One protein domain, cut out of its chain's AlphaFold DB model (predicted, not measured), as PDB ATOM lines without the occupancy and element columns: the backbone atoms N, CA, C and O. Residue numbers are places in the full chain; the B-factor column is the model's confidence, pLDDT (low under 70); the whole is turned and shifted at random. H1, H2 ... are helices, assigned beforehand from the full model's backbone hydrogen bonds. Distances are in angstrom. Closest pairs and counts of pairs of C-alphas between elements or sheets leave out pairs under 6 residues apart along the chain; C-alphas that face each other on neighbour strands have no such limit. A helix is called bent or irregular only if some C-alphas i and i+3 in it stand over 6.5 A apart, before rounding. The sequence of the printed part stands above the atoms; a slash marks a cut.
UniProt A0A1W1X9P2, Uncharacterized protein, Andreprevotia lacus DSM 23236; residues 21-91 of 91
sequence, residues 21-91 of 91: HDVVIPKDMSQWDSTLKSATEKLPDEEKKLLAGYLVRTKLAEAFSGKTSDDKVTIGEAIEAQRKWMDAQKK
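Overview. This is residues 21 to 91 of the 91 residues of an uncharacterized protein of Andreprevotia lacus DSM 23236 (UniProt A0A1W1X9P2). Two longer helices, H3 and H4, cross about at right angles, H4 over the first half of H3, while two short helices, H1 and H2, make a small separate column off to one side of H3. The whole is flat but compact, with a radius of gyration of the C-alphas of 12.1 A and spans of 34 by 29 by 15 A. The printed part has 71 residues with four named helices, in the order H1, H2, H3, H4, and no named strand; its class is all helix.

Along the chain. Start at His 21, C-alpha (28.196, -4.086, -28.825), and go on to H1, residues 29 to 35, 9.9 A long. It is irregular: C-alphas 30 and 33 are 7.1 A apart. Next comes H2, residues 37 to 41, 6.2 A long. Find C-alpha 45 at (37.806, -6.482, -38.363); from there H3, residues 45 to 65, runs 30.1 A. H4, residues 75 to 89, runs 21.1 A and ends at C-alpha 89, (48.943, -14.123, -21.897).

Arrangement. Look first at H3 and H4, which touch, with residues 47 to 55 alone on the side of H3. Their closest C-alphas, those of Leu 51 and Ile 79, are 5.1 A apart, and their lines are about perpendicular, at 78 degrees. H2 is close to H3 but not clearly touching: the closest C-alphas, those of Thr 40 and Lys 48, are 6.3 A apart. H2 and H4 are only just apart, 8.4 A at their closest. H1 and H2 meet only through their link, and H1 is apart from H3 and H4. Every O i to N i+4 pair is within hydrogen-bond range in H2, H3 and H4; in H1 1 of 3 is, beside 2 of 4 O i to N i+3 pairs.

Size, cuts and confidence. The two C-alphas farthest apart, those of Ser 34 and Lys 91, are 37.2 A apart. The printed part has no cut, and its links are tight from H1 to H2 and from H2 to H3, and short from H3 to H4. The mean pLDDT of the printed part is 90.5; look to residue 91, the chain's last, for the one value under 70.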
ATOM      1  N   HIS A  21      27.591  -3.666 -30.090       93.06
ATOM      2  CA  HIS A  21      28.196  -4.086 -28.825       93.06
ATOM      3  C   HIS A  21      27.181  -4.513 -27.762       93.06
ATOM      4  O   HIS A  21      27.527  -5.336 -26.921       93.06
ATOM      5  N   ASP A  22      25.942  -4.019 -27.825       92.31
ATOM      6  CA  ASP A  22      24.913  -4.276 -26.804       92.31
ATOM      7  C   ASP A  22      24.162  -5.597 -27.050       92.31
ATOM      8  O   ASP A  22      23.303  -6.006 -26.267       92.31
ATOM      9  N   VAL A  23      24.459  -6.282 -28.160       91.81
ATOM     10  CA  VAL A  23      23.824  -7.552 -28.514       91.81
ATOM     11  C   VAL A  23      24.303  -8.643 -27.563       91.81
ATOM     12  O   VAL A  23      25.496  -8.925 -27.468       91.81
ATOM     13  N   VAL A  24      23.354  -9.281 -26.876       92.50
ATOM     14  CA  VAL A  24      23.621 -10.429 -26.002       92.50
ATOM     15  C   VAL A  24      23.958 -11.650 -26.850       92.50
ATOM     16  O   VAL A  24      23.218 -11.992 -27.774       92.50
ATOM     17  N   ILE A  25      25.052 -12.324 -26.512       91.94
ATOM     18  CA  ILE A  25      25.486 -13.559 -27.160       91.94
ATOM     19  C   ILE A  25      24.576 -14.701 -26.690       91.94
ATOM     20  O   ILE A  25      24.551 -15.009 -25.495       91.94
ATOM     21  N   PRO A  26      23.822 -15.357 -27.593       89.19
ATOM     22  CA  PRO A  26      23.028 -16.520 -27.215       89.19
ATOM     23  C   PRO A  26      23.928 -17.654 -26.713       89.19
ATOM     24  O   PRO A  26      24.999 -17.894 -27.265       89.19
ATOM     25  N   LYS A  27      23.490 -18.406 -25.699       85.44
ATOM     26  CA  LYS A  27      24.230 -19.602 -25.256       85.44
ATOM     27  C   LYS A  27      24.211 -20.700 -26.318       85.44
ATOM     28  O   LYS A  27      25.211 -21.396 -26.509       85.44
ATOM     29  N   ASP A  28      23.071 -20.837 -26.989       86.62
ATOM     30  CA  ASP A  28      22.875 -21.796 -28.065       86.62
ATOM     31  C   ASP A  28      23.515 -21.283 -29.361       86.62
ATOM     32  O   ASP A  28      23.134 -20.243 -29.903       86.62
ATOM     33  N   MET A  29      24.486 -22.047 -29.861       85.56
ATOM     34  CA  MET A  29      25.183 -21.754 -31.112       85.56
ATOM     35  C   MET A  29      24.247 -21.774 -32.320       85.56
ATOM     36  O   MET A  29      24.502 -21.062 -33.289       85.56
ATOM     37  N   SER A  30      23.145 -22.530 -32.262       88.75
ATOM     38  CA  SER A  30      22.148 -22.575 -33.339       88.75
ATOM     39  C   SER A  30      21.509 -21.206 -33.607       88.75
ATOM     40  O   SER A  30      21.024 -20.944 -34.706       88.75
ATOM     41  N   GLN A  31      21.555 -20.299 -32.624       88.38
ATOM     42  CA  GLN A  31      20.986 -18.953 -32.704       88.38
ATOM     43  C   GLN A  31      22.007 -17.885 -33.124       88.38
ATOM     44  O   GLN A  31      21.656 -16.708 -33.254       88.38
ATOM     45  N   TRP A  32      23.278 -18.249 -33.314       88.25
ATOM     46  CA  TRP A  32      24.337 -17.278 -33.601       88.25
ATOM     47  C   TRP A  32      24.203 -16.671 -34.992       88.25
ATOM     48  O   TRP A  32      24.339 -15.457 -35.134       88.25
ATOM     49  N   ASP A  33      23.850 -17.467 -35.999       85.75
ATOM     50  CA  ASP A  33      23.694 -16.974 -37.372       85.75
ATOM     51  C   ASP A  33      22.578 -15.930 -37.499       85.75
ATOM     52  O   ASP A  33      22.703 -14.970 -38.258       85.75
ATOM     53  N   SER A  34      21.490 -16.076 -36.742       85.44
ATOM     54  CA  SER A  34      20.370 -15.133 -36.774       85.44
ATOM     55  C   SER A  34      20.596 -13.905 -35.889       85.44
ATOM     56  O   SER A  34      20.149 -12.814 -36.242       85.44
ATOM     57  N   THR A  35      21.305 -14.057 -34.766       83.44
ATOM     58  CA  THR A  35      21.445 -12.999 -33.747       83.44
ATOM     59  C   THR A  35      22.733 -12.193 -33.903       83.44
ATOM     60  O   THR A  35      22.726 -10.972 -33.756       83.44
ATOM     61  N   LEU A  36      23.849 -12.855 -34.217       88.50
ATOM     62  CA  LEU A  36      25.174 -12.236 -34.233       88.50
ATOM     63  C   LEU A  36      25.592 -11.754 -35.617       88.50
ATOM     64  O   LEU A  36      26.393 -10.829 -35.690       88.50
ATOM     65  N   LYS A  37      25.071 -12.325 -36.709       87.38
ATOM     66  CA  LYS A  37      25.510 -11.995 -38.078       87.38
ATOM     67  C   LYS A  37      25.443 -10.497 -38.376       87.38
ATOM     68  O   LYS A  37      26.466  -9.878 -38.656       87.38
ATOM     69  N   SER A  38      24.265  -9.900 -38.206       86.81
ATOM     70  CA  SER A  38      24.047  -8.470 -38.464       86.81
ATOM     71  C   SER A  38      24.860  -7.562 -37.534       86.81
ATOM     72  O   SER A  38      25.220  -6.450 -37.913       86.81
ATOM     73  N   ALA A  39      25.136  -8.011 -36.305       87.88
ATOM     74  CA  ALA A  39      25.949  -7.261 -35.352       87.88
ATOM     75  C   ALA A  39      27.439  -7.344 -35.714       87.88
ATOM     76  O   ALA A  39      28.121  -6.328 -35.758       87.88
ATOM     77  N   THR A  40      27.909  -8.541 -36.067       89.81
ATOM     78  CA  THR A  40      29.296  -8.837 -36.446       89.81
ATOM     79  C   THR A  40      29.684  -8.120 -37.733       89.81
ATOM     80  O   THR A  40      30.789  -7.598 -37.826       89.81
ATOM     81  N   GLU A  41      28.783  -8.030 -38.717       90.12
ATOM     82  CA  GLU A  41      29.005  -7.284 -39.965       90.12
ATOM     83  C   GLU A  41      29.285  -5.792 -39.727       90.12
ATOM     84  O   GLU A  41      30.052  -5.188 -40.476       90.12
ATOM     85  N   LYS A  42      28.719  -5.214 -38.659       90.06
ATOM     86  CA  LYS A  42      28.922  -3.811 -38.266       90.06
ATOM     87  C   LYS A  42      30.195  -3.585 -37.440       90.06
ATOM     88  O   LYS A  42      30.554  -2.431 -37.221       90.06
ATOM     89  N   LEU A  43      30.859  -4.644 -36.969       91.25
ATOM     90  CA  LEU A  43      32.096  -4.525 -36.193       91.25
ATOM     91  C   LEU A  43      33.314  -4.259 -37.105       91.25
ATOM     92  O   LEU A  43      33.382  -4.780 -38.224       91.25
ATOM     93  N   PRO A  44      34.327  -3.523 -36.623       94.31
ATOM     94  CA  PRO A  44      35.670  -3.515 -37.196       94.31
ATOM     95  C   PRO A  44      36.294  -4.916 -37.232       94.31
ATOM     96  O   PRO A  44      36.025  -5.766 -36.383       94.31
ATOM     97  N   ASP A  45      37.202  -5.156 -38.177       94.44
ATOM     98  CA  ASP A  45      37.806  -6.482 -38.363       94.44
ATOM     99  C   ASP A  45      38.637  -6.967 -37.167       94.44
ATOM    100  O   ASP A  45      38.712  -8.170 -36.913       94.44
ATOM    101  N   GLU A  46      39.247  -6.053 -36.407       94.56
ATOM    102  CA  GLU A  46      39.933  -6.400 -35.158       94.56
ATOM    103  C   GLU A  46      38.948  -6.946 -34.116       94.56
ATOM    104  O   GLU A  46      39.177  -7.999 -33.524       94.56
ATOM    105  N   GLU A  47      37.817  -6.268 -33.934       96.25
ATOM    106  CA  GLU A  47      36.786  -6.658 -32.973       96.25
ATOM    107  C   GLU A  47      36.105  -7.966 -33.366       96.25
ATOM    108  O   GLU A  47      35.873  -8.810 -32.502       96.25
ATOM    109  N   LYS A  48      35.889  -8.209 -34.666       95.06
ATOM    110  CA  LYS A  48      35.429  -9.518 -35.163       95.06
ATOM    111  C   LYS A  48      36.366 -10.646 -34.733       95.06
ATOM    112  O   LYS A  48      35.901 -11.694 -34.290       95.06
ATOM    113  N   LYS A  49      37.686 -10.442 -34.839       95.38
ATOM    114  CA  LYS A  49      38.688 -11.436 -34.413       95.38
ATOM    115  C   LYS A  49      38.665 -11.649 -32.902       95.38
ATOM    116  O   LYS A  49      38.770 -12.790 -32.455       95.38
ATOM    117  N   LEU A  50      38.512 -10.578 -32.122       97.25
ATOM    118  CA  LEU A  50      38.405 -10.664 -30.664       97.25
ATOM    119  C   LEU A  50      37.137 -11.413 -30.239       97.25
ATOM    120  O   LEU A  50      37.220 -12.349 -29.445       97.25
ATOM    121  N   LEU A  51      35.987 -11.075 -30.821       95.69
ATOM    122  CA  LEU A  51      34.732 -11.781 -30.579       95.69
ATOM    123  C   LEU A  51      34.861 -13.266 -30.943       95.69
ATOM    124  O   LEU A  51      34.554 -14.126 -30.122       95.69
ATOM    125  N   ALA A  52      35.383 -13.586 -32.130       94.75
ATOM    126  CA  ALA A  52      35.595 -14.971 -32.549       94.75
ATOM    127  C   ALA A  52      36.506 -15.738 -31.574       94.75
ATOM    128  O   ALA A  52      36.189 -16.862 -31.183       94.75
ATOM    129  N   GLY A  53      37.602 -15.121 -31.126       95.25
ATOM    130  CA  GLY A  53      38.503 -15.706 -30.133       95.25
ATOM    131  C   GLY A  53      37.813 -15.986 -28.796       95.25
ATOM    132  O   GLY A  53      37.990 -17.068 -28.231       95.25
ATOM    133  N   TYR A  54      36.979 -15.054 -28.322       95.44
ATOM    134  CA  TYR A  54      36.179 -15.242 -27.114       95.44
ATOM    135  C   TYR A  54      35.229 -16.436 -27.246       95.44
ATOM    136  O   TYR A  54      35.197 -17.300 -26.367       95.44
ATOM    137  N   LEU A  55      34.470 -16.490 -28.346       93.19
ATOM    138  CA  LEU A  55      33.478 -17.534 -28.598       93.19
ATOM    139  C   LEU A  55      34.137 -18.915 -28.648       93.19
ATOM    140  O   LEU A  55      33.683 -19.834 -27.969       93.19
ATOM    141  N   VAL A  56      35.245 -19.050 -29.384       93.81
ATOM    142  CA  VAL A  56      35.998 -20.310 -29.480       93.81
ATOM    143  C   VAL A  56      36.530 -20.736 -28.115       93.81
ATOM    144  O   VAL A  56      36.316 -21.876 -27.706       93.81
ATOM    145  N   ARG A  57      37.190 -19.834 -27.378       92.69
ATOM    146  CA  ARG A  57      37.769 -20.146 -26.061       92.69
ATOM    147  C   ARG A  57      36.700 -20.561 -25.056       92.69
ATOM    148  O   ARG A  57      36.898 -21.522 -24.321       92.69
ATOM    149  N   THR A  58      35.577 -19.850 -25.036       91.50
ATOM    150  CA  THR A  58      34.474 -20.124 -24.109       91.50
ATOM    151  C   THR A  58      33.813 -21.451 -24.446       91.50
ATOM    152  O   THR A  58      33.672 -22.287 -23.563       91.50
ATOM    153  N   LYS A  59      33.518 -21.721 -25.723       89.94
ATOM    154  CA  LYS A  59      32.939 -23.008 -26.140       89.94
ATOM    155  C   LYS A  59      33.862 -24.185 -25.873       89.94
ATOM    156  O   LYS A  59      33.407 -25.241 -25.442       89.94
ATOM    157  N   LEU A  60      35.160 -23.992 -26.071       92.31
ATOM    158  CA  LEU A  60      36.151 -24.996 -25.725       92.31
ATOM    159  C   LEU A  60      36.174 -25.252 -24.209       92.31
ATOM    160  O   LEU A  60      36.154 -26.401 -23.780       92.31
ATOM    161  N   ALA A  61      36.151 -24.197 -23.389       90.56
ATOM    162  CA  ALA A  61      36.087 -24.317 -21.934       90.56
ATOM    163  C   ALA A  61      34.788 -24.988 -21.447       90.56
ATOM    164  O   ALA A  61      34.836 -25.812 -20.533       90.56
ATOM    165  N   GLU A  62      33.644 -24.689 -22.064       90.56
ATOM    166  CA  GLU A  62      32.366 -25.362 -21.797       90.56
ATOM    167  C   GLU A  62      32.465 -26.859 -22.113       90.56
ATOM    168  O   GLU A  62      32.115 -27.687 -21.274       90.56
ATOM    169  N   ALA A  63      33.022 -27.220 -23.274       91.31
ATOM    170  CA  ALA A  63      33.206 -28.614 -23.675       91.31
ATOM    171  C   ALA A  63      34.126 -29.393 -22.717       91.31
ATOM    172  O   ALA A  63      33.856 -30.554 -22.418       91.31
ATOM    173  N   PHE A  64      35.187 -28.762 -22.204       92.88
ATOM    174  CA  PHE A  64      36.106 -29.395 -21.250       92.88
ATOM    175  C   PHE A  64      35.574 -29.451 -19.815       92.88
ATOM    176  O   PHE A  64      35.890 -30.386 -19.083       92.88
ATOM    177  N   SER A  65      34.804 -28.451 -19.386       90.06
ATOM    178  CA  SER A  65      34.298 -28.370 -18.008       90.06
ATOM    179  C   SER A  65      32.931 -29.023 -17.818       90.06
ATOM    180  O   SER A  65      32.548 -29.299 -16.680       90.06
ATOM    181  N   GLY A  66      32.176 -29.225 -18.901       87.75
ATOM    182  CA  GLY A  66      30.777 -29.651 -18.867       87.75
ATOM    183  C   GLY A  66      29.829 -28.609 -18.262       87.75
ATOM    184  O   GLY A  66      28.673 -28.930 -17.992       87.75
ATOM    185  N   LYS A  67      30.301 -27.380 -18.013       83.50
ATOM    186  CA  LYS A  67      29.519 -26.293 -17.417       83.50
ATOM    187  C   LYS A  67      29.352 -25.169 -18.425       83.50
ATOM    188  O   LYS A  67      30.338 -24.620 -18.908       83.50
ATOM    189  N   THR A  68      28.105 -24.797 -18.676       78.19
ATOM    190  CA  THR A  68      27.746 -23.596 -19.434       78.19
ATOM    191  C   THR A  68      27.621 -22.436 -18.455       78.19
ATOM    192  O   THR A  68      26.974 -22.598 -17.419       78.19
ATOM    193  N   SER A  69      28.231 -21.283 -18.745       73.62
ATOM    194  CA  SER A  69      28.043 -20.108 -17.882       73.62
ATOM    195  C   SER A  69      26.591 -19.633 -17.945       73.62
ATOM    196  O   SER A  69      25.972 -19.649 -19.016       73.62
ATOM    197  N   ASP A  70      26.047 -19.196 -16.807       73.12
ATOM    198  CA  ASP A  70      24.715 -18.598 -16.759       73.12
ATOM    199  C   ASP A  70      24.673 -17.110 -17.098       73.12
ATOM    200  O   ASP A  70      23.591 -16.556 -17.325       73.12
ATOM    201  N   ASP A  71      25.846 -16.507 -17.242       81.38
ATOM    202  CA  ASP A  71      26.004 -15.083 -17.464       81.38
ATOM    203  C   ASP A  71      25.506 -14.672 -18.851       81.38
ATOM    204  O   ASP A  71      25.807 -15.289 -19.878       81.38
ATOM    205  N   LYS A  72      24.736 -13.583 -18.886       87.69
ATOM    206  CA  LYS A  72      24.383 -12.906 -20.132       87.69
ATOM    207  C   LYS A  72      25.542 -11.993 -20.498       87.69
ATOM    208  O   LYS A  72      25.701 -10.952 -19.879       87.69
ATOM    209  N   VAL A  73      26.323 -12.402 -21.491       92.56
ATOM    210  CA  VAL A  73      27.475 -11.641 -21.983       92.56
ATOM    211  C   VAL A  73      27.114 -10.982 -23.309       92.56
ATOM    212  O   VAL A  73      26.596 -11.634 -24.220       92.56
ATOM    213  N   THR A  74      27.371  -9.687 -23.421       95.12
ATOM    214  CA  THR A  74      27.218  -8.913 -24.657       95.12
ATOM    215  C   THR A  74      28.443  -9.032 -25.565       95.12
ATOM    216  O   THR A  74      29.526  -9.439 -25.139       95.12
ATOM    217  N   ILE A  75      28.301  -8.650 -26.837       94.31
ATOM    218  CA  ILE A  75      29.426  -8.576 -27.781       94.31
ATOM    219  C   ILE A  75      30.546  -7.676 -27.239       94.31
ATOM    220  O   ILE A  75      31.715  -8.054 -27.316       94.31
ATOM    221  N   GLY A  76      30.210  -6.520 -26.658       95.00
ATOM    222  CA  GLY A  76      31.207  -5.602 -26.106       95.00
ATOM    223  C   GLY A  76      31.978  -6.195 -24.931       95.00
ATOM    224  O   GLY A  76      33.210  -6.162 -24.925       95.00
ATOM    225  N   GLU A  77      31.276  -6.820 -23.987       95.75
ATOM    226  CA  GLU A  77      31.908  -7.504 -22.852       95.75
ATOM    227  C   GLU A  77      32.796  -8.668 -23.312       95.75
ATOM    228  O   GLU A  77      33.895  -8.855 -22.787       95.75
ATOM    229  N   ALA A  78      32.370  -9.424 -24.328       95.31
ATOM    230  CA  ALA A  78      33.151 -10.519 -24.900       95.31
ATOM    231  C   ALA A  78      34.455 -10.035 -25.551       95.31
ATOM    232  O   ALA A  78      35.520 -10.623 -25.330       95.31
ATOM    233  N   ILE A  79      34.396  -8.947 -26.324       97.06
ATOM    234  CA  ILE A  79      35.572  -8.324 -26.946       97.06
ATOM    235  C   ILE A  79      36.549  -7.846 -25.870       97.06
ATOM    236  O   ILE A  79      37.747  -8.136 -25.947       97.06
ATOM    237  N   GLU A  80      36.056  -7.142 -24.851       96.94
ATOM    238  CA  GLU A  80      36.891  -6.632 -23.763       96.94
ATOM    239  C   GLU A  80      37.527  -7.776 -22.961       96.94
ATOM    240  O   GLU A  80      38.726  -7.747 -22.664       96.94
ATOM    241  N   ALA A  81      36.758  -8.826 -22.665       95.62
ATOM    242  CA  ALA A  81      37.247 -10.020 -21.986       95.62
ATOM    243  C   ALA A  81      38.341 -10.730 -22.794       95.62
ATOM    244  O   ALA A  81      39.349 -11.151 -22.219       95.62
ATOM    245  N   GLN A  82      38.190 -10.838 -24.118       96.62
ATOM    246  CA  GLN A  82      39.229 -11.416 -24.970       96.62
ATOM    247  C   GLN A  82      40.484 -10.549 -25.004       96.62
ATOM    248  O   GLN A  82      41.589 -11.084 -24.903       96.62
ATOM    249  N   ARG A  83      40.335  -9.225 -25.110       96.31
ATOM    250  CA  ARG A  83      41.465  -8.288 -25.101       96.31
ATOM    251  C   ARG A  83      42.272  -8.424 -23.808       96.31
ATOM    252  O   ARG A  83      43.475  -8.665 -23.863       96.31
ATOM    253  N   LYS A  84      41.591  -8.395 -22.657       96.25
ATOM    254  CA  LYS A  84      42.203  -8.611 -21.334       96.25
ATOM    255  C   LYS A  84      42.900  -9.966 -21.234       96.25
ATOM    256  O   LYS A  84      44.002 -10.045 -20.698       96.25
ATOM    257  N   TRP A  85      42.283 -11.026 -21.756       95.38
ATOM    258  CA  TRP A  85      42.885 -12.358 -21.760       95.38
ATOM    259  C   TRP A  85      44.174 -12.396 -22.591       95.38
ATOM    260  O   TRP A  85      45.192 -12.881 -22.105       95.38
ATOM    261  N   MET A  86      44.171 -11.830 -23.800       94.31
ATOM    262  CA  MET A  86      45.364 -11.765 -24.649       94.31
ATOM    263  C   MET A  86      46.490 -10.956 -24.007       94.31
ATOM    264  O   MET A  86      47.650 -11.350 -24.097       94.31
ATOM    265  N   ASP A  87      46.170  -9.846 -23.345       95.25
ATOM    266  CA  ASP A  87      47.174  -9.032 -22.660       95.25
ATOM    267  C   ASP A  87      47.734  -9.727 -21.413       95.25
ATOM    268  O   ASP A  87      48.920  -9.592 -21.119       95.25
ATOM    269  N   ALA A  88      46.923 -10.533 -20.723       94.25
ATOM    270  CA  ALA A  88      47.389 -11.383 -19.632       94.25
ATOM    271  C   ALA A  88      48.308 -12.521 -20.110       94.25
ATOM    272  O   ALA A  88      49.219 -12.888 -19.383       94.25
ATOM    273  N   GLN A  89      48.098 -13.064 -21.316       90.25
ATOM    274  CA  GLN A  89      48.943 -14.123 -21.897       90.25
ATOM    275  C   GLN A  89      50.300 -13.622 -22.420       90.25
ATOM    276  O   GLN A  89      51.193 -14.426 -22.662       90.25
ATOM    277  N   LYS A  90      50.456 -12.312 -22.641       85.00
ATOM    278  CA  LYS A  90      51.725 -11.700 -23.080       85.00
ATOM    279  C   LYS A  90      52.696 -11.424 -21.925       85.00
ATOM    280  O   LYS A  90      53.806 -10.965 -22.185       85.00
ATOM    281  N   LYS A  91      52.255 -11.616 -20.681       58.94
ATOM    282  CA  LYS A  91      53.082 -11.514 -19.475       58.94
ATOM    283  C   LYS A  91      53.656 -12.874 -19.120       58.94
ATOM    284  O   LYS A  91      54.819 -12.882 -18.668       58.94
TER     285      LYS A  91